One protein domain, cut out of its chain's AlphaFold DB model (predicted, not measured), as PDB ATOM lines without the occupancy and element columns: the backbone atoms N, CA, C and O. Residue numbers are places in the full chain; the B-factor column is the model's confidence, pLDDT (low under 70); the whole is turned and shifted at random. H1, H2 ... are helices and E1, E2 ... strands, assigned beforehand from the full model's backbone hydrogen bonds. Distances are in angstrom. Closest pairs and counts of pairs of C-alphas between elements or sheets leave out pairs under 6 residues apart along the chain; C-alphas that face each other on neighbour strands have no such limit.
ATOM      1  N   LEU A  13     -11.024  34.219 -22.128       94.62
ATOM      2  CA  LEU A  13     -10.591  35.613 -22.232       94.62
ATOM      3  C   LEU A  13     -11.783  36.569 -22.268       94.62
ATOM      4  O   LEU A  13     -12.874  36.193 -22.693       94.62
ATOM      5  N   GLU A  14     -11.551  37.824 -21.887       93.12
ATOM      6  CA  GLU A  14     -12.538  38.897 -22.007       93.12
ATOM      7  C   GLU A  14     -12.095  39.925 -23.054       93.12
ATOM      8  O   GLU A  14     -10.965  40.419 -23.030       93.12
ATOM      9  N   VAL A  15     -12.997  40.260 -23.976       90.19
ATOM     10  CA  VAL A  15     -12.804  41.305 -24.986       90.19
ATOM     11  C   VAL A  15     -14.044  42.192 -24.993       90.19
ATOM     12  O   VAL A  15     -15.153  41.702 -25.190       90.19
ATOM     13  N   GLU A  16     -13.862  43.495 -24.763       85.88
ATOM     14  CA  GLU A  16     -14.955  44.482 -24.712       85.88
ATOM     15  C   GLU A  16     -16.113  44.072 -23.775       85.88
ATOM     16  O   GLU A  16     -17.286  44.196 -24.127       85.88
ATOM     17  N   GLY A  17     -15.800  43.529 -22.591       86.50
ATOM     18  CA  GLY A  17     -16.805  43.089 -21.613       86.50
ATOM     19  C   GLY A  17     -17.532  41.789 -21.975       86.50
ATOM     20  O   GLY A  17     -18.498  41.429 -21.307       86.50
ATOM     21  N   HIS A  18     -17.098  41.088 -23.025       90.50
ATOM     22  CA  HIS A  18     -17.653  39.803 -23.438       90.50
ATOM     23  C   HIS A  18     -16.640  38.687 -23.192       90.50
ATOM     24  O   HIS A  18     -15.481  38.788 -23.601       90.50
ATOM     25  N   ALA A  19     -17.095  37.617 -22.544       93.56
ATOM     26  CA  ALA A  19     -16.296  36.423 -22.320       93.56
ATOM     27  C   ALA A  19     -16.318  35.515 -23.558       93.56
ATOM     28  O   ALA A  19     -17.379  35.223 -24.112       93.56
ATOM     29  N   TYR A  20     -15.142  35.041 -23.950       96.31
ATOM     30  CA  TYR A  20     -14.937  34.087 -25.031       96.31
ATOM     31  C   TYR A  20     -14.088  32.919 -24.537       96.31
ATOM     32  O   TYR A  20     -13.346  33.041 -23.562       96.31
ATOM     33  N   LEU A  21     -14.167  31.799 -25.252       96.50
ATOM     34  CA  LEU A  21     -13.360  30.613 -24.997       96.50
ATOM     35  C   LEU A  21     -12.579  30.247 -26.257       96.50
ATOM     36  O   LEU A  21     -13.178  30.023 -27.309       96.50
ATOM     37  N   ILE A  22     -11.254  30.153 -26.143       95.50
ATOM     38  CA  ILE A  22     -10.401  29.544 -27.169       95.50
ATOM     39  C   ILE A  22     -10.567  28.020 -27.068       95.50
ATOM     40  O   ILE A  22     -10.118  27.444 -26.069       95.50
ATOM     41  N   PRO A  23     -11.155  27.348 -28.077       94.31
ATOM     42  CA  PRO A  23     -11.385  25.904 -28.041       94.31
ATOM     43  C   PRO A  23     -10.107  25.114 -27.766       94.31
ATOM     44  O   PRO A  23      -9.016  25.536 -28.148       94.31
ATOM     45  N   ALA A  24     -10.234  23.973 -27.089       92.31
ATOM     46  CA  ALA A  24      -9.118  23.049 -26.877       92.31
ATOM     47  C   ALA A  24      -8.813  22.210 -28.128       92.31
ATOM     48  O   ALA A  24      -7.669  21.814 -28.330       92.31
ATOM     49  N   GLU A  25      -9.827  21.984 -28.962       92.12
ATOM     50  CA  GLU A  25      -9.770  21.158 -30.162       92.12
ATOM     51  C   GLU A  25     -10.278  21.957 -31.363       92.12
ATOM     52  O   GLU A  25     -11.188  22.781 -31.235       92.12
ATOM     53  N   PHE A  26      -9.700  21.694 -32.533       92.25
ATOM     54  CA  PHE A  26     -10.039  22.379 -33.777       92.25
ATOM     55  C   PHE A  26     -10.285  21.369 -34.888       92.25
ATOM     56  O   PHE A  26      -9.589  20.361 -35.016       92.25
ATOM     57  N   SER A  27     -11.243  21.664 -35.760       91.94
ATOM     58  CA  SER A  27     -11.402  20.923 -37.003       91.94
ATOM     59  C   SER A  27     -10.220  21.174 -37.944       91.94
ATOM     60  O   SER A  27      -9.620  22.252 -37.961       91.94
ATOM     61  N   ALA A  28      -9.942  20.218 -38.835       90.25
ATOM     62  CA  ALA A  28      -8.908  20.375 -39.862       90.25
ATOM     63  C   ALA A  28      -9.096  21.646 -40.717       90.25
ATOM     64  O   ALA A  28      -8.125  22.259 -41.159       90.25
ATOM     65  N   ARG A  29     -10.348  22.076 -40.924       91.31
ATOM     66  CA  ARG A  29     -10.678  23.302 -41.658       91.31
ATOM     67  C   ARG A  29     -10.273  24.561 -40.892       91.31
ATOM     68  O   ARG A  29      -9.770  25.496 -41.517       91.31
ATOM     69  N   GLU A  30     -10.515  24.608 -39.588       93.00
ATOM     70  CA  GLU A  30     -10.133  25.738 -38.732       93.00
ATOM     71  C   GLU A  30      -8.618  25.838 -38.636       93.00
ATOM     72  O   GLU A  30      -8.070  26.911 -38.881       93.00
ATOM     73  N   VAL A  31      -7.946  24.703 -38.416       91.38
ATOM     74  CA  VAL A  31      -6.482  24.616 -38.436       91.38
ATOM     75  C   VAL A  31      -5.946  25.143 -39.764       91.38
ATOM     76  O   VAL A  31      -5.164  26.088 -39.779       91.38
ATOM     77  N   TYR A  32      -6.414  24.617 -40.898       90.19
ATOM     78  CA  TYR A  32      -5.975  25.073 -42.220       90.19
ATOM     79  C   TYR A  32      -6.209  26.576 -42.441       90.19
ATOM     80  O   TYR A  32      -5.324  27.283 -42.922       90.19
ATOM     81  N   SER A  33      -7.387  27.084 -42.070       91.19
ATOM     82  CA  SER A  33      -7.744  28.495 -42.261       91.19
ATOM     83  C   SER A  33      -6.884  29.421 -41.404       91.19
ATOM     84  O   SER A  33      -6.420  30.451 -41.891       91.19
ATOM     85  N   TYR A  34      -6.636  29.037 -40.152       92.38
ATOM     86  CA  TYR A  34      -5.751  29.755 -39.244       92.38
ATOM     87  C   TYR A  34      -4.320  29.791 -39.784       92.38
ATOM     88  O   TYR A  34      -3.742  30.870 -39.912       92.38
ATOM     89  N   ARG A  35      -3.780  28.631 -40.184       87.56
ATOM     90  CA  ARG A  35      -2.427  28.512 -40.748       87.56
ATOM     91  C   ARG A  35      -2.266  29.414 -41.973       87.56
ATOM     92  O   ARG A  35      -1.370  30.247 -41.996       87.56
ATOM     93  N   ARG A  36      -3.204  29.355 -42.922       87.94
ATOM     94  CA  ARG A  36      -3.184  30.174 -44.146       87.94
ATOM     95  C   ARG A  36      -3.239  31.684 -43.889       87.94
ATOM     96  O   ARG A  36      -2.741  32.462 -44.692       87.94
ATOM     97  N   LEU A  37      -3.868  32.124 -42.798       89.56
ATOM     98  CA  LEU A  37      -3.891  33.541 -42.417       89.56
ATOM     99  C   LEU A  37      -2.574  34.003 -41.784       89.56
ATOM    100  O   LEU A  37      -2.279  35.195 -41.836       89.56
ATOM    101  N   MET A  38      -1.830  33.087 -41.164       88.06
ATOM    102  CA  MET A  38      -0.546  33.354 -40.507       88.06
ATOM    103  C   MET A  38       0.659  33.104 -41.418       88.06
ATOM    104  O   MET A  38       1.767  33.515 -41.073       88.06
ATOM    105  N   GLU A  39       0.450  32.479 -42.578       81.31
ATOM    106  CA  GLU A  39       1.483  32.321 -43.593       81.31
ATOM    107  C   GLU A  39       2.051  33.690 -44.000       81.31
ATOM    108  O   GLU A  39       1.293  34.628 -44.284       81.31
ATOM    109  N   PRO A  40       3.388  33.831 -44.039       68.88
ATOM    110  CA  PRO A  40       4.000  35.047 -44.537       68.88
ATOM    111  C   PRO A  40       3.572  35.256 -45.989       68.88
ATOM    112  O   PRO A  40       3.663  34.348 -46.815       68.88
ATOM    113  N   ILE A  41       3.116  36.468 -46.310       64.88
ATOM    114  CA  ILE A  41       2.882  36.832 -47.705       64.88
ATOM    115  C   ILE A  41       4.254  36.833 -48.383       64.88
ATOM    116  O   ILE A  41       5.128  37.572 -47.927       64.88
ATOM    117  N   PRO A  52       6.703  50.410 -42.706       86.31
ATOM    118  CA  PRO A  52       6.553  49.804 -41.381       86.31
ATOM    119  C   PRO A  52       5.138  49.913 -40.797       86.31
ATOM    120  O   PRO A  52       4.656  48.986 -40.147       86.31
ATOM    121  N   GLU A  53       4.436  51.016 -41.060       87.69
ATOM    122  CA  GLU A  53       3.068  51.218 -40.589       87.69
ATOM    123  C   GLU A  53       2.071  50.304 -41.315       87.69
ATOM    124  O   GLU A  53       1.216  49.686 -40.681       87.69
ATOM    125  N   GLN A  54       2.204  50.162 -42.633       86.69
ATOM    126  CA  GLN A  54       1.404  49.253 -43.447       86.69
ATOM    127  C   GLN A  54       1.623  47.801 -43.022       86.69
ATOM    128  O   GLN A  54       0.644  47.084 -42.826       86.69
ATOM    129  N   ARG A  55       2.876  47.390 -42.777       85.94
ATOM    130  CA  ARG A  55       3.194  46.063 -42.219       85.94
ATOM    131  C   ARG A  55       2.523  45.855 -40.866       85.94
ATOM    132  O   ARG A  55       1.913  44.817 -40.625       85.94
ATOM    133  N   ARG A  56       2.575  46.861 -39.988       89.00
ATOM    134  CA  ARG A  56       1.942  46.814 -38.662       89.00
ATOM    135  C   ARG A  56       0.418  46.677 -38.757       89.00
ATOM    136  O   ARG A  56      -0.160  45.844 -38.059       89.00
ATOM    137  N   ARG A  57      -0.235  47.459 -39.626       89.12
ATOM    138  CA  ARG A  57      -1.689  47.394 -39.878       89.12
ATOM    139  C   ARG A  57      -2.093  46.051 -40.482       89.12
ATOM    140  O   ARG A  57      -3.067  45.454 -40.031       89.12
ATOM    141  N   GLN A  58      -1.325  45.561 -41.450       89.06
ATOM    142  CA  GLN A  58      -1.539  44.270 -42.090       89.06
ATOM    143  C   GLN A  58      -1.406  43.117 -41.085       89.06
ATOM    144  O   GLN A  58      -2.284  42.260 -41.016       89.06
ATOM    145  N   ARG A  59      -0.368  43.127 -40.243       90.19
ATOM    146  CA  ARG A  59      -0.188  42.123 -39.187       90.19
ATOM    147  C   ARG A  59      -1.352  42.121 -38.202       90.19
ATOM    148  O   ARG A  59      -1.883  41.062 -37.891       90.19
ATOM    149  N   ALA A  60      -1.796  43.298 -37.756       93.00
ATOM    150  CA  ALA A  60      -2.968  43.405 -36.891       93.00
ATOM    151  C   ALA A  60      -4.229  42.853 -37.577       93.00
ATOM    152  O   ALA A  60      -4.988  42.114 -36.960       93.00
ATOM    153  N   TYR A  61      -4.441  43.158 -38.859       92.56
ATOM    154  CA  TYR A  61      -5.558  42.619 -39.636       92.56
ATOM    155  C   TYR A  61      -5.555  41.085 -39.678       92.56
ATOM    156  O   TYR A  61      -6.583  40.468 -39.390       92.56
ATOM    157  N   PHE A  62      -4.411  40.465 -39.974       93.06
ATOM    158  CA  PHE A  62      -4.310  39.007 -40.017       93.06
ATOM    159  C   PHE A  62      -4.536  38.362 -38.653       93.06
ATOM    160  O   PHE A  62      -5.311  37.414 -38.565       93.06
ATOM    161  N   LEU A  63      -3.950  38.909 -37.583       94.50
ATOM    162  CA  LEU A  63      -4.139  38.386 -36.226       94.50
ATOM    163  C   LEU A  63      -5.611  38.426 -35.794       94.50
ATOM    164  O   LEU A  63      -6.118  37.446 -35.254       94.50
ATOM    165  N   ARG A  64      -6.333  39.515 -36.099       95.56
ATOM    166  CA  ARG A  64      -7.776  39.611 -35.812       95.56
ATOM    167  C   ARG A  64      -8.573  38.540 -36.545       95.56
ATOM    168  O   ARG A  64      -9.442  37.903 -35.959       95.56
ATOM    169  N   ARG A  65      -8.278  38.341 -37.831       95.19
ATOM    170  CA  ARG A  65      -8.947  37.318 -38.640       95.19
ATOM    171  C   ARG A  65      -8.633  35.909 -38.167       95.19
ATOM    172  O   ARG A  65      -9.532  35.079 -38.176       95.19
ATOM    173  N   ALA A  66      -7.394  35.651 -37.765       94.06
ATOM    174  CA  ALA A  66      -6.979  34.351 -37.264       94.06
ATOM    175  C   ALA A  66      -7.706  34.018 -35.956       94.06
ATOM    176  O   ALA A  66      -8.304  32.952 -35.858       94.06
ATOM    177  N   ALA A  67      -7.762  34.961 -35.009       94.38
ATOM    178  CA  ALA A  67      -8.500  34.801 -33.757       94.38
ATOM    179  C   ALA A  67     -10.006  34.572 -33.992       94.38
ATOM    180  O   ALA A  67     -10.562  33.591 -33.506       94.38
ATOM    181  N   ALA A  68     -10.656  35.415 -34.801       94.94
ATOM    182  CA  ALA A  68     -12.081  35.278 -35.122       94.94
ATOM    183  C   ALA A  68     -12.418  33.993 -35.908       94.94
ATOM    184  O   ALA A  68     -13.567  33.567 -35.938       94.94
ATOM    185  N   CYS A  69     -11.434  33.377 -36.568       93.94
ATOM    186  CA  CYS A  69     -11.625  32.122 -37.290       93.94
ATOM    187  C   CYS A  69     -11.736  30.909 -36.357       93.94
ATOM    188  O   CYS A  69     -12.344  29.918 -36.750       93.94
ATOM    189  N   ILE A  70     -11.112  30.961 -35.178       93.62
ATOM    190  CA  ILE A  70     -10.972  29.800 -34.286       93.62
ATOM    191  C   ILE A  70     -11.674  29.983 -32.938       93.62
ATOM    192  O   ILE A  70     -11.814  29.017 -32.201       93.62
ATOM    193  N   ILE A  71     -12.088  31.206 -32.590       95.25
ATOM    194  CA  ILE A  71     -12.809  31.507 -31.350       95.25
ATOM    195  C   ILE A  71     -14.299  31.659 -31.690       95.25
ATOM    196  O   ILE A  71     -14.678  32.645 -32.332       95.25
ATOM    197  N   PRO A  72     -15.164  30.719 -31.271       94.25
ATOM    198  CA  PRO A  72     -16.591  30.781 -31.557       94.25
ATOM    199  C   PRO A  72     -17.228  32.078 -31.052       94.25
ATOM    200  O   PRO A  72     -17.003  32.506 -29.922       94.25
ATOM    201  N   GLY A  73     -18.033  32.713 -31.905       93.81
ATOM    202  CA  GLY A  73     -18.739  33.955 -31.578       93.81
ATOM    203  C   GLY A  73     -17.875  35.222 -31.586       93.81
ATOM    204  O   GLY A  73     -18.438  36.316 -31.625       93.81
ATOM    205  N   LEU A  74     -16.542  35.113 -31.615       94.69
ATOM    206  CA  LEU A  74     -15.657  36.273 -31.682       94.69
ATOM    207  C   LEU A  74     -15.648  36.865 -33.090       94.69
ATOM    208  O   LEU A  74     -15.320  36.202 -34.072       94.69
ATOM    209  N   GLN A  75     -15.967  38.151 -33.190       94.12
ATOM    210  CA  GLN A  75     -15.979  38.865 -34.462       94.12
ATOM    211  C   GLN A  75     -14.713  39.703 -34.630       94.12
ATOM    212  O   GLN A  75     -14.174  40.250 -33.671       94.12
ATOM    213  N   VAL A  76     -14.274  39.886 -35.880       93.62
ATOM    214  CA  VAL A  76     -13.136  40.770 -36.209       93.62
ATOM    215  C   VAL A  76     -13.351  42.182 -35.657       93.62
ATOM    216  O   VAL A  76     -12.404  42.785 -35.156       93.62
ATOM    217  N   LYS A  77     -14.595  42.674 -35.707       92.19
ATOM    218  CA  LYS A  77     -14.981  44.003 -35.224       92.19
ATOM    219  C   LYS A  77     -14.692  44.191 -33.731       92.19
ATOM    220  O   LYS A  77     -14.157  45.226 -33.355       92.19
ATOM    221  N   SER A  78     -14.937  43.166 -32.915       90.94
ATOM    222  CA  SER A  78     -14.650  43.170 -31.470       90.94
ATOM    223  C   SER A  78     -13.154  43.289 -31.153       90.94
ATOM    224  O   SER A  78     -12.767  43.575 -30.027       90.94
ATOM    225  N   LEU A  79     -12.286  43.060 -32.144       92.75
ATOM    226  CA  LEU A  79     -10.834  43.118 -32.001       92.75
ATOM    227  C   LEU A  79     -10.221  44.381 -32.630       92.75
ATOM    228  O   LEU A  79      -9.002  44.572 -32.566       92.75
ATOM    229  N   GLU A  80     -11.014  45.240 -33.281       89.88
ATOM    230  CA  GLU A  80     -10.513  46.438 -33.975       89.88
ATOM    231  C   GLU A  80      -9.847  47.422 -33.011       89.88
ATOM    232  O   GLU A  80      -8.783  47.960 -33.334       89.88
ATOM    233  N   GLY A  81     -10.408  47.566 -31.806       87.31
ATOM    234  CA  GLY A  81      -9.873  48.408 -30.738       87.31
ATOM    235  C   GLY A  81      -8.599  47.876 -30.074       87.31
ATOM    236  O   GLY A  81      -7.913  48.637 -29.389       87.31
ATOM    237  N   LEU A  82      -8.238  46.602 -30.283       90.62
ATOM    238  CA  LEU A  82      -7.071  46.023 -29.621       90.62
ATOM    239  C   LEU A  82      -5.760  46.483 -30.289       90.62
ATOM    240  O   LEU A  82      -5.606  46.372 -31.516       90.62
ATOM    241  N   PRO A  83      -4.773  46.973 -29.512       92.38
ATOM    242  CA  PRO A  83      -3.434  47.239 -30.015       92.38
ATOM    243  C   PRO A  83      -2.756  45.953 -30.498       92.38
ATOM    244  O   PRO A  83      -2.985  44.864 -29.977       92.38
ATOM    245  N   LEU A  84      -1.832  46.100 -31.454       91.56
ATOM    246  CA  LEU A  84      -1.090  44.969 -32.024       91.56
ATOM    247  C   LEU A  84      -0.430  44.081 -30.953       91.56
ATOM    248  O   LEU A  84      -0.466  42.869 -31.098       91.56
ATOM    249  N   GLY A  85       0.112  44.662 -29.878       91.56
ATOM    250  CA  GLY A  85       0.741  43.886 -28.804       91.56
ATOM    251  C   GLY A  85      -0.223  42.927 -28.095       91.56
ATOM    252  O   GLY A  85       0.158  41.810 -27.773       91.56
ATOM    253  N   GLN A  86      -1.491  43.315 -27.919       92.25
ATOM    254  CA  GLN A  86      -2.512  42.422 -27.360       92.25
ATOM    255  C   GLN A  86      -2.872  41.303 -28.341       92.25
ATOM    256  O   GLN A  86      -2.961  40.146 -27.946       92.25
ATOM    257  N   LEU A  87      -3.005  41.627 -29.629       94.00
ATOM    258  CA  LEU A  87      -3.254  40.634 -30.678       94.00
ATOM    259  C   LEU A  87      -2.093  39.633 -30.811       94.00
ATOM    260  O   LEU A  87      -2.323  38.446 -31.026       94.00
ATOM    261  N   GLN A  88      -0.851  40.102 -30.667       93.31
ATOM    262  CA  GLN A  88       0.343  39.255 -30.636       93.31
ATOM    263  C   GLN A  88       0.344  38.348 -29.410       93.31
ATOM    264  O   GLN A  88       0.547  37.152 -29.561       93.31
ATOM    265  N   HIS A  89       0.036  38.890 -28.231       93.12
ATOM    266  CA  HIS A  89      -0.052  38.100 -27.008       93.12
ATOM    267  C   HIS A  89      -1.097  36.980 -27.115       93.12
ATOM    268  O   HIS A  89      -0.818  35.838 -26.761       93.12
ATOM    269  N   MET A  90      -2.275  37.282 -27.673       93.56
ATOM    270  CA  MET A  90      -3.306  36.273 -27.939       93.56
ATOM    271  C   MET A  90      -2.792  35.171 -28.867       93.56
ATOM    272  O   MET A  90      -2.964  33.989 -28.581       93.56
ATOM    273  N   HIS A  91      -2.135  35.549 -29.962       92.88
ATOM    274  CA  HIS A  91      -1.552  34.604 -30.915       92.88
ATOM    275  C   HIS A  91      -0.471  33.723 -30.291       92.88
ATOM    276  O   HIS A  91      -0.493  32.508 -30.463       92.88
ATOM    277  N   GLU A  92       0.455  34.316 -29.542       92.50
ATOM    278  CA  GLU A  92       1.523  33.597 -28.846       92.50
ATOM    279  C   GLU A  92       0.954  32.601 -27.837       92.50
ATOM    280  O   GLU A  92       1.402  31.454 -27.787       92.50
ATOM    281  N   TRP A  93      -0.077  33.001 -27.090       93.62
ATOM    282  CA  TRP A  93      -0.774  32.100 -26.182       93.62
ATOM    283  C   TRP A  93      -1.414  30.931 -26.937       93.62
ATOM    284  O   TRP A  93      -1.201  29.782 -26.551       93.62
ATOM    285  N   ILE A  94      -2.137  31.198 -28.033       92.56
ATOM    286  CA  ILE A  94      -2.772  30.164 -28.865       92.56
ATOM    287  C   ILE A  94      -1.724  29.162 -29.355       92.56
ATOM    288  O   ILE A  94      -1.874  27.965 -29.141       92.56
ATOM    289  N   VAL A  95      -0.636  29.638 -29.955       91.00
ATOM    290  CA  VAL A  95       0.434  28.786 -30.497       91.00
ATOM    291  C   VAL A  95       1.121  27.964 -29.405       91.00
ATOM    292  O   VAL A  95       1.483  26.815 -29.650       91.00
ATOM    293  N   ALA A  96       1.284  28.519 -28.201       90.62
ATOM    294  CA  ALA A  96       1.908  27.820 -27.081       90.62
ATOM    295  C   ALA A  96       1.004  26.747 -26.448       90.62
ATOM    296  O   ALA A  96       1.511  25.740 -25.960       90.62
ATOM    297  N   HIS A  97      -0.319  26.946 -26.454       91.94
ATOM    298  CA  HIS A  97      -1.264  26.085 -25.731       91.94
ATOM    299  C   HIS A  97      -2.133  25.211 -26.639       91.94
ATOM    300  O   HIS A  97      -2.870  24.368 -26.128       91.94
ATOM    301  N   ARG A  98      -2.097  25.415 -27.961       89.94
ATOM    302  CA  ARG A  98      -2.873  24.671 -28.962       89.94
ATOM    303  C   ARG A  98      -1.921  24.067 -30.001       89.94
ATOM    304  O   ARG A  98      -1.632  24.707 -31.015       89.94
ATOM    305  N   PRO A  99      -1.401  22.848 -29.760       86.19
ATOM    306  CA  PRO A  99      -0.336  22.264 -30.576       86.19
ATOM    307  C   PRO A  99      -0.727  22.113 -32.050       86.19
ATOM    308  O   PRO A  99       0.110  22.359 -32.918       86.19
ATOM    309  N   ASP A 100      -2.001  21.845 -32.351       85.88
ATOM    310  CA  ASP A 100      -2.516  21.735 -33.725       85.88
ATOM    311  C   ASP A 100      -2.332  23.022 -34.547       85.88
ATOM    312  O   ASP A 100      -2.219  22.989 -35.776       85.88
ATOM    313  N   LEU A 101      -2.263  24.175 -33.877       84.94
ATOM    314  CA  LEU A 101      -2.073  25.487 -34.496       84.94
ATOM    315  C   LEU A 101      -0.596  25.916 -34.523       84.94
ATOM    316  O   LEU A 101      -0.240  26.864 -35.226       84.94
ATOM    317  N   SER A 102       0.273  25.209 -33.796       70.81
ATOM    318  CA  SER A 102       1.654  25.622 -33.536       70.81
ATOM    319  C   SER A 102       2.608  25.451 -34.723       70.81
ATOM    320  O   SER A 102       3.492  26.288 -34.912       70.81
TER     321      SER A 102
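AT A GLANCE: This is residues 13 to 41 and 52 to 102 of the 109 residues of an uncharacterized protein of Gemmatimonadales bacterium (UniProt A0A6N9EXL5). A long helix, H2, has H1 packed side by side with one part of it, running opposite ways, and H4 packed on it steeply tilted, the two making an open V from the first residues of H4. The short H5, just after H4, folds back to H1, the short H3 packs on H2, and a small hairpin of strands E1 and E2 lies at the edge of the model, with E2 the element farthest out. The printed part has 80 residues, with two named strands and five named helices in the order E1, E2, H1, H2, H3, H4, H5; the sheet E1 - E2 is antiparallel and the class is mostly helix. The whole is compact, with a radius of gyration of the C-alphas of 12.0 A and spans of 34 by 33 by 19 A.

IN THESE COORDINATES: E1, residues 13 to 15, begins with C-alpha 13 at (-10.591, 35.613, -22.232), and E2 is residues 18 to 21. H1 is residues 28 to 38, 15.5 A long. After the cut, H2, residues 52 to 70, runs 27.5 A from C-alpha 52 at (6.553, 49.804, -41.381). H3 is residues 76 to 79, and H4, residues 84 to 97, is 19.9 A long. H5, residues 99 to 102, ends with C-alpha 102 at (1.654, 25.622, -33.536).

HOW THE PARTS SIT: H2 is the hub, touching three other helices. With residues 62 to 70 alone it touches H1, at a shallow tilt of 9 degrees, opposite ways; the closest C-alphas, of Tyr 34 and Ala 66, are 5.2 A apart. H2 and H4 touch at a steep tilt of 44 degrees, the same way; their closest C-alphas, of Ala 60 and Leu 84, are 5.4 A apart. With residues 64 to 68 alone H2 touches H3, closest at the C-alphas of Arg 64 and Val 76, 5.5 A. H1 and H4 are apart. H5 touches H1, closest at the C-alphas of Val 31 and Leu 101, 6.0 A. H4, with residues 94 to 96 alone, and H5 touch only at the corner; the closest C-alphas, of Val 95 and Ser 102, are 4.6 A apart. H3 and H4 are only just apart, with closest C-alphas at 8.1 A. E1 and E2 form an antiparallel hairpin, with N 13 and O 20 at 3.0 A and N 20 and O 13 at 2.8 A, within hydrogen-bond range. The closest C-alphas of E1 and H3, of Val 15 and Ser 78, are 7.0 A apart. Every O i to N i+4 pair is within hydrogen-bond range in H1 and H4, and 14 of 15 are in H2; H3 and H5 are too short for such a pair.

THE WHOLE: The two C-alphas farthest apart, those of Glu 25 and Pro 52, are 34.8 A apart. Residues 42 to 51 are not printed, and C-alphas 41 and 52 are 14.9 A apart across the cut. Of the links that are printed whole, E2 to H1 is short and the others are tight. The mean pLDDT of the printed part is 90.6; residues 40 to 41 are under 70.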